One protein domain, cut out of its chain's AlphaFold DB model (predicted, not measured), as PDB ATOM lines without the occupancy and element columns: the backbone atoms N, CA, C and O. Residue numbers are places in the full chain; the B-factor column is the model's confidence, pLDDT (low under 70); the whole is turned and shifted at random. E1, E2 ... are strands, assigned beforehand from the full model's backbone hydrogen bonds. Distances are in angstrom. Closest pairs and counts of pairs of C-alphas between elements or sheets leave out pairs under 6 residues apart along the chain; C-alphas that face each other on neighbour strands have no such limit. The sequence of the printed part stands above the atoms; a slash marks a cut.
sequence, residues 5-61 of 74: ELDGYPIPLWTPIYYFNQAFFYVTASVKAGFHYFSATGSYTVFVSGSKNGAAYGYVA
ATOM      1  N   GLU A   5    -125.169-200.839 303.443       85.69
ATOM      2  CA  GLU A   5    -125.694-200.855 302.090       85.69
ATOM      3  C   GLU A   5    -127.188-200.563 302.128       85.69
ATOM      4  O   GLU A   5    -127.916-201.052 302.996       85.69
ATOM      5  N   LEU A   6    -127.639-199.786 301.151       86.44
ATOM      6  CA  LEU A   6    -129.042-199.510 300.892       86.44
ATOM      7  C   LEU A   6    -129.353-199.964 299.474       86.44
ATOM      8  O   LEU A   6    -128.729-199.507 298.519       86.44
ATOM      9  N   ASP A   7    -130.282-200.907 299.354       88.19
ATOM     10  CA  ASP A   7    -130.659-201.535 298.083       88.19
ATOM     11  C   ASP A   7    -129.456-202.098 297.298       88.19
ATOM     12  O   ASP A   7    -129.434-202.092 296.069       88.19
ATOM     13  N   GLY A   8    -128.436-202.579 298.017       84.94
ATOM     14  CA  GLY A   8    -127.206-203.134 297.441       84.94
ATOM     15  C   GLY A   8    -126.160-202.096 297.027       84.94
ATOM     16  O   GLY A   8    -125.114-202.474 296.503       84.94
ATOM     17  N   TYR A   9    -126.401-200.805 297.272       84.75
ATOM     18  CA  TYR A   9    -125.417-199.748 297.051       84.75
ATOM     19  C   TYR A   9    -124.756-199.334 298.370       84.75
ATOM     20  O   TYR A   9    -125.464-199.063 299.346       84.75
ATOM     21  N   PRO A  10    -123.414-199.243 298.423       84.25
ATOM     22  CA  PRO A  10    -122.724-198.791 299.622       84.25
ATOM     23  C   PRO A  10    -123.057-197.324 299.893       84.25
ATOM     24  O   PRO A  10    -123.058-196.507 298.968       84.25
ATOM     25  N   ILE A  11    -123.291-196.971 301.159       81.94
ATOM     26  CA  ILE A  11    -123.435-195.572 301.566       81.94
ATOM     27  C   ILE A  11    -122.088-195.069 302.115       81.94
ATOM     28  O   ILE A  11    -121.686-195.466 303.212       81.94
ATOM     29  N   PRO A  12    -121.362-194.208 301.373       69.50
ATOM     30  CA  PRO A  12    -119.965-193.907 301.683       69.50
ATOM     31  C   PRO A  12    -119.778-192.805 302.732       69.50
ATOM     32  O   PRO A  12    -118.688-192.676 303.283       69.50
ATOM     33  N   LEU A  13    -120.799-191.981 302.995       78.50
ATOM     34  CA  LEU A  13    -120.629-190.738 303.750       78.50
ATOM     35  C   LEU A  13    -121.126-190.874 305.191       78.50
ATOM     36  O   LEU A  13    -122.306-190.694 305.477       78.50
ATOM     37  N   TRP A  14    -120.206-191.164 306.104       84.50
ATOM     38  CA  TRP A  14    -120.489-191.236 307.533       84.50
ATOM     39  C   TRP A  14    -119.980-189.990 308.241       84.50
ATOM     40  O   TRP A  14    -118.827-189.599 308.072       84.50
ATOM     41  N   THR A  15    -120.835-189.383 309.057       88.62
ATOM     42  CA  THR A  15    -120.468-188.224 309.873       88.62
ATOM     43  C   THR A  15    -120.269-188.670 311.322       88.62
ATOM     44  O   THR A  15    -121.137-189.368 311.858       88.62
ATOM     45  N   PRO A  16    -119.144-188.313 311.969       89.94
ATOM     46  CA  PRO A  16    -118.914-188.655 313.365       89.94
ATOM     47  C   PRO A  16    -119.766-187.784 314.298       89.94
ATOM     48  O   PRO A  16    -119.908-186.578 314.102       89.94
ATOM     49  N   ILE A  17    -120.281-188.396 315.358       89.62
ATOM     50  CA  ILE A  17    -120.875-187.753 316.529       89.62
ATOM     51  C   ILE A  17    -120.061-188.199 317.736       89.62
ATOM     52  O   ILE A  17    -119.983-189.388 318.041       89.62
ATOM     53  N   TYR A  18    -119.471-187.244 318.445       89.06
ATOM     54  CA  TYR A  18    -118.691-187.529 319.642       89.06
ATOM     55  C   TYR A  18    -119.580-187.436 320.884       89.06
ATOM     56  O   TYR A  18    -120.197-186.402 321.131       89.06
ATOM     57  N   TYR A  19    -119.640-188.509 321.672       84.25
ATOM     58  CA  TYR A  19    -120.426-188.569 322.905       84.25
ATOM     59  C   TYR A  19    -119.693-189.389 323.971       84.25
ATOM     60  O   TYR A  19    -119.284-190.514 323.704       84.25
ATOM     61  N   PHE A  20    -119.495-188.818 325.168       78.38
ATOM     62  CA  PHE A  20    -118.791-189.443 326.304       78.38
ATOM     63  C   PHE A  20    -117.517-190.226 325.919       78.38
ATOM     64  O   PHE A  20    -117.358-191.392 326.272       78.38
ATOM     65  N   ASN A  21    -116.599-189.584 325.188       86.81
ATOM     66  CA  ASN A  21    -115.332-190.162 324.703       86.81
ATOM     67  C   ASN A  21    -115.459-191.310 323.683       86.81
ATOM     68  O   ASN A  21    -114.467-191.973 323.385       86.81
ATOM     69  N   GLN A  22    -116.640-191.531 323.112       84.62
ATOM     70  CA  GLN A  22    -116.857-192.467 322.011       84.62
ATOM     71  C   GLN A  22    -117.257-191.715 320.741       84.62
ATOM     72  O   GLN A  22    -117.910-190.671 320.795       84.62
ATOM     73  N   ALA A  23    -116.847-192.246 319.590       85.81
ATOM     74  CA  ALA A  23    -117.302-191.783 318.288       85.81
ATOM     75  C   ALA A  23    -118.418-192.708 317.800       85.81
ATOM     76  O   ALA A  23    -118.188-193.887 317.530       85.81
ATOM     77  N   PHE A  24    -119.621-192.162 317.686       84.81
ATOM     78  CA  PHE A  24    -120.717-192.762 316.940       84.81
ATOM     79  C   PHE A  24    -120.671-192.237 315.511       84.81
ATOM     80  O   PHE A  24    -120.170-191.143 315.262       84.81
ATOM     81  N   PHE A  25    -121.201-192.996 314.562       85.94
ATOM     82  CA  PHE A  25    -121.282-192.568 313.173       85.94
ATOM     83  C   PHE A  25    -122.731-192.632 312.728       85.94
ATOM     84  O   PHE A  25    -123.440-193.588 313.038       85.94
ATOM     85  N   TYR A  26    -123.166-191.612 312.001       87.00
ATOM     86  CA  TYR A  26    -124.481-191.608 311.382       87.00
ATOM     87  C   TYR A  26    -124.373-191.289 309.902       87.00
ATOM     88  O   TYR A  26    -123.417-190.663 309.432       87.00
ATOM     89  N   VAL A  27    -125.400-191.711 309.181       86.69
ATOM     90  CA  VAL A  27    -125.611-191.354 307.791       86.69
ATOM     91  C   VAL A  27    -127.093-191.124 307.556       86.69
ATOM     92  O   VAL A  27    -127.946-191.752 308.182       86.69
ATOM     93  N   THR A  28    -127.399-190.198 306.657       87.50
ATOM     94  CA  THR A  28    -128.762-189.899 306.231       87.50
ATOM     95  C   THR A  28    -128.894-190.192 304.748       87.50
ATOM     96  O   THR A  28    -128.091-189.710 303.950       87.50
ATOM     97  N   ALA A  29    -129.931-190.931 304.375       86.31
ATOM     98  CA  ALA A  29    -130.283-191.181 302.987       86.31
ATOM     99  C   ALA A  29    -131.771-190.896 302.779       86.31
ATOM    100  O   ALA A  29    -132.590-191.147 303.660       86.31
ATOM    101  N   SER A  30    -132.110-190.356 301.611       88.62
ATOM    102  CA  SER A  30    -133.496-190.197 301.171       88.62
ATOM    103  C   SER A  30    -133.810-191.260 300.133       88.62
ATOM    104  O   SER A  30    -133.036-191.464 299.199       88.62
ATOM    105  N   VAL A  31    -134.957-191.912 300.284       87.56
ATOM    106  CA  VAL A  31    -135.443-192.935 299.357       87.56
ATOM    107  C   VAL A  31    -136.785-192.524 298.774       87.56
ATOM    108  O   VAL A  31    -137.490-191.675 299.324       87.56
ATOM    109  N   LYS A  32    -137.138-193.111 297.630       88.81
ATOM    110  CA  LYS A  32    -138.484-192.962 297.067       88.81
ATOM    111  C   LYS A  32    -139.486-193.766 297.903       88.81
ATOM    112  O   LYS A  32    -139.111-194.576 298.738       88.81
ATOM    113  N   ALA A  33    -140.779-193.538 297.688       85.00
ATOM    114  CA  ALA A  33    -141.796-194.385 298.302       85.00
ATOM    115  C   ALA A  33    -141.691-195.815 297.742       85.00
ATOM    116  O   ALA A  33    -141.711-195.999 296.523       85.00
ATOM    117  N   GLY A  34    -141.604-196.811 298.620       85.56
ATOM    118  CA  GLY A  34    -141.455-198.205 298.220       85.56
ATOM    119  C   GLY A  34    -140.889-199.081 299.331       85.56
ATOM    120  O   GLY A  34    -140.806-198.672 300.489       85.56
ATOM    121  N   PHE A  35    -140.516-200.302 298.951       85.69
ATOM    122  CA  PHE A  35    -139.787-201.228 299.811       85.69
ATOM    123  C   PHE A  35    -138.290-201.084 299.557       85.69
ATOM    124  O   PHE A  35    -137.860-201.088 298.407       85.69
ATOM    125  N   HIS A  36    -137.532-200.987 300.643       85.81
ATOM    126  CA  HIS A  36    -136.084-200.821 300.630       85.81
ATOM    127  C   HIS A  36    -135.450-201.794 301.616       85.81
ATOM    128  O   HIS A  36    -136.060-202.139 302.637       85.81
ATOM    129  N   TYR A  37    -134.227-202.220 301.326       84.19
ATOM    130  CA  TYR A  37    -133.487-203.166 302.154       84.19
ATOM    131  C   TYR A  37    -132.197-202.518 302.637       84.19
ATOM    132  O   TYR A  37    -131.481-201.890 301.857       84.19
ATOM    133  N   PHE A  38    -131.890-202.707 303.916       81.81
ATOM    134  CA  PHE A  38    -130.635-202.272 304.513       81.81
ATOM    135  C   PHE A  38    -129.839-203.487 304.993       81.81
ATOM    136  O   PHE A  38    -130.402-204.442 305.534       81.81
ATOM    137  N   SER A  39    -128.526-203.450 304.797       81.31
ATOM    138  CA  SER A  39    -127.592-204.436 305.335       81.31
ATOM    139  C   SER A  39    -126.456-203.703 306.041       81.31
ATOM    140  O   SER A  39    -126.038-202.634 305.596       81.31
ATOM    141  N   ALA A  40    -125.981-204.245 307.161       79.25
ATOM    142  CA  ALA A  40    -124.759-203.760 307.785       79.25
ATOM    143  C   ALA A  40    -124.020-204.878 308.522       79.25
ATOM    144  O   ALA A  40    -124.633-205.839 308.988       79.25
ATOM    145  N   THR A  41    -122.698-204.748 308.616       79.81
ATOM    146  CA  THR A  41    -121.815-205.747 309.246       79.81
ATOM    147  C   THR A  41    -121.637-205.560 310.756       79.81
ATOM    148  O   THR A  41    -121.139-206.470 311.415       79.81
ATOM    149  N   GLY A  42    -122.039-204.407 311.303       78.56
ATOM    150  CA  GLY A  42    -121.875-204.039 312.713       78.56
ATOM    151  C   GLY A  42    -123.195-203.905 313.479       78.56
ATOM    152  O   GLY A  42    -124.259-204.285 312.996       78.56
ATOM    153  N   SER A  43    -123.129-203.339 314.687       79.69
ATOM    154  CA  SER A  43    -124.328-202.921 315.426       79.69
ATOM    155  C   SER A  43    -124.813-201.579 314.896       79.69
ATOM    156  O   SER A  43    -124.030-200.640 314.784       79.69
ATOM    157  N   TYR A  44    -126.099-201.476 314.577       81.50
ATOM    158  CA  TYR A  44    -126.675-200.263 314.010       81.50
ATOM    159  C   TYR A  44    -128.094-200.034 314.523       81.50
ATOM    160  O   TYR A  44    -128.761-200.933 315.033       81.50
ATOM    161  N   THR A  45    -128.563-198.799 314.382       84.56
ATOM    162  CA  THR A  45    -129.964-198.431 314.574       84.56
ATOM    163  C   THR A  45    -130.408-197.598 313.377       84.56
ATOM    164  O   THR A  45    -129.635-196.821 312.827       84.56
ATOM    165  N   VAL A  46    -131.656-197.785 312.957       84.62
ATOM    166  CA  VAL A  46    -132.279-197.135 311.802       84.62
ATOM    167  C   VAL A  46    -133.499-196.396 312.307       84.62
ATOM    168  O   VAL A  46    -134.421-196.998 312.863       84.62
ATOM    169  N   PHE A  47    -133.499-195.092 312.072       88.38
ATOM    170  CA  PHE A  47    -134.651-194.237 312.275       88.38
ATOM    171  C   PHE A  47    -135.183-193.816 310.909       88.38
ATOM    172  O   PHE A  47    -134.463-193.207 310.117       88.38
ATOM    173  N   VAL A  48    -136.436-194.160 310.626       87.69
ATOM    174  CA  VAL A  48    -137.112-193.751 309.396       87.69
ATOM    175  C   VAL A  48    -137.981-192.557 309.730       87.69
ATOM    176  O   VAL A  48    -138.763-192.604 310.678       87.69
ATOM    177  N   SER A  49    -137.863-191.495 308.941       91.62
ATOM    178  CA  SER A  49    -138.731-190.328 309.043       91.62
ATOM    179  C   SER A  49    -139.188-189.873 307.667       91.62
ATOM    180  O   SER A  49    -138.546-190.147 306.654       91.62
ATOM    181  N   GLY A  50    -140.330-189.200 307.629       90.00
ATOM    182  CA  GLY A  50    -140.888-188.657 306.404       90.00
ATOM    183  C   GLY A  50    -142.138-187.841 306.679       90.00
ATOM    184  O   GLY A  50    -142.557-187.676 307.823       90.00
ATOM    185  N   SER A  51    -142.755-187.340 305.618       90.38
ATOM    186  CA  SER A  51    -144.005-186.594 305.716       90.38
ATOM    187  C   SER A  51    -145.037-187.123 304.735       90.38
ATOM    188  O   SER A  51    -144.706-187.428 303.589       90.38
ATOM    189  N   LYS A  52    -146.298-187.168 305.155       87.12
ATOM    190  CA  LYS A  52    -147.438-187.493 304.294       87.12
ATOM    191  C   LYS A  52    -148.577-186.531 304.604       87.12
ATOM    192  O   LYS A  52    -148.920-186.343 305.765       87.12
ATOM    193  N   ASN A  53    -149.153-185.915 303.570       90.31
ATOM    194  CA  ASN A  53    -150.283-184.979 303.689       90.31
ATOM    195  C   ASN A  53    -150.060-183.840 304.710       90.31
ATOM    196  O   ASN A  53    -150.958-183.508 305.475       90.31
ATOM    197  N   GLY A  54    -148.854-183.265 304.751       91.19
ATOM    198  CA  GLY A  54    -148.522-182.159 305.661       91.19
ATOM    199  C   GLY A  54    -148.243-182.560 307.115       91.19
ATOM    200  O   GLY A  54    -147.914-181.695 307.919       91.19
ATOM    201  N   ALA A  55    -148.318-183.849 307.455       90.56
ATOM    202  CA  ALA A  55    -147.930-184.375 308.761       90.56
ATOM    203  C   ALA A  55    -146.572-185.091 308.690       90.56
ATOM    204  O   ALA A  55    -146.277-185.771 307.703       90.56
ATOM    205  N   ALA A  56    -145.759-184.947 309.740       92.25
ATOM    206  CA  ALA A  56    -144.491-185.653 309.902       92.25
ATOM    207  C   ALA A  56    -144.695-186.984 310.641       92.25
ATOM    208  O   ALA A  56    -145.462-187.066 311.599       92.25
ATOM    209  N   TYR A  57    -143.977-188.013 310.207       87.81
ATOM    210  CA  TYR A  57    -144.003-189.358 310.769       87.81
ATOM    211  C   TYR A  57    -142.576-189.835 311.010       87.81
ATOM    212  O   TYR A  57    -141.672-189.534 310.228       87.81
ATOM    213  N   GLY A  58    -142.385-190.616 312.067       88.62
ATOM    214  CA  GLY A  58    -141.115-191.264 312.350       88.62
ATOM    215  C   GLY A  58    -141.308-192.562 313.119       88.62
ATOM    216  O   GLY A  58    -142.229-192.671 313.929       88.62
ATOM    217  N   TYR A  59    -140.460-193.548 312.852       84.69
ATOM    218  CA  TYR A  59    -140.444-194.811 313.581       84.69
ATOM    219  C   TYR A  59    -139.043-195.432 313.597       84.69
ATOM    220  O   TYR A  59    -138.228-195.221 312.697       84.69
ATOM    221  N   VAL A  60    -138.773-196.219 314.638       84.62
ATOM    222  CA  VAL A  60    -137.584-197.075 314.718       84.62
ATOM    223  C   VAL A  60    -137.928-198.406 314.061       84.62
ATOM    224  O   VAL A  60    -138.964-199.000 314.369       84.62
ATOM    225  N   ALA A  61    -137.098-198.860 313.127       79.12
ATOM    226  CA  ALA A  61    -137.351-200.116 312.430       79.12
ATOM    227  C   ALA A  61    -137.192-201.317 313.378       79.12
ATOM    228  O   ALA A  61    -136.236-201.384 314.149       79.12
TER     229      ALA A  61
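What this domain is: This is residues 5 to 61 of the 74 residues of an uncharacterized protein of Gongylonema pulchrum (UniProt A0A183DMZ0). Two separate two-stranded hairpins, E1 with E2 and E4 with E5, lie toward opposite ends of a loose, elongated model, with their turns pointing away from each other. Between them the chain makes a wide loop through residues 27 to 46, which holds the short strand E3, and the tip of the second hairpin, residues 51 to 56, sticks out. The printed part has 57 residues with five named strands, E1 to E5 in chain order, and no named helix; the class is all strand, though only 25 residues are in named elements, under half. Each sheet has two antiparallel strands. The radius of gyration of the C-alphas is 13.4 A, and the spans are 41 by 26 by 18 A.

How they stand to each other: Go from Glu 5 to E1, residues 15 to 19, and its antiparallel neighbour E2, residues 22 to 26: in this hairpin the directions stand at 144 degrees, and N 17 and O 24 are 2.8 A apart, within hydrogen-bond range. Next comes E3, residues 38 to 40, which pairs with no named strand and is apart from E1 and E2. Farther on, E4, residues 47 to 52, and E5, residues 55 to 60, form an antiparallel hairpin at 160 degrees, with N 50 and O 57 at 2.9 A, within hydrogen-bond range. Both are apart from E1, E2 and E3, with no C-alphas within 8 A.

Where its parts are: Find C-alpha 15 at (-120.468, -188.224, 309.873), where E1 begins its 13.0 A; E2 covers 13.1 A and E3 6.9 A. E4 runs 16.5 A, and E5 runs 17.4 A to C-alpha 60 at (-137.584, -197.075, 314.718).

The domain as a whole: Look at the turns for the two C-alphas farthest apart, those of Asn 21 and Asn 53, at 41.1 A. The printed part has no cut. The link from E2 to E3 is long, with 11 residues. The mean pLDDT of the printed part is 85.5, and residue 12 is under 70.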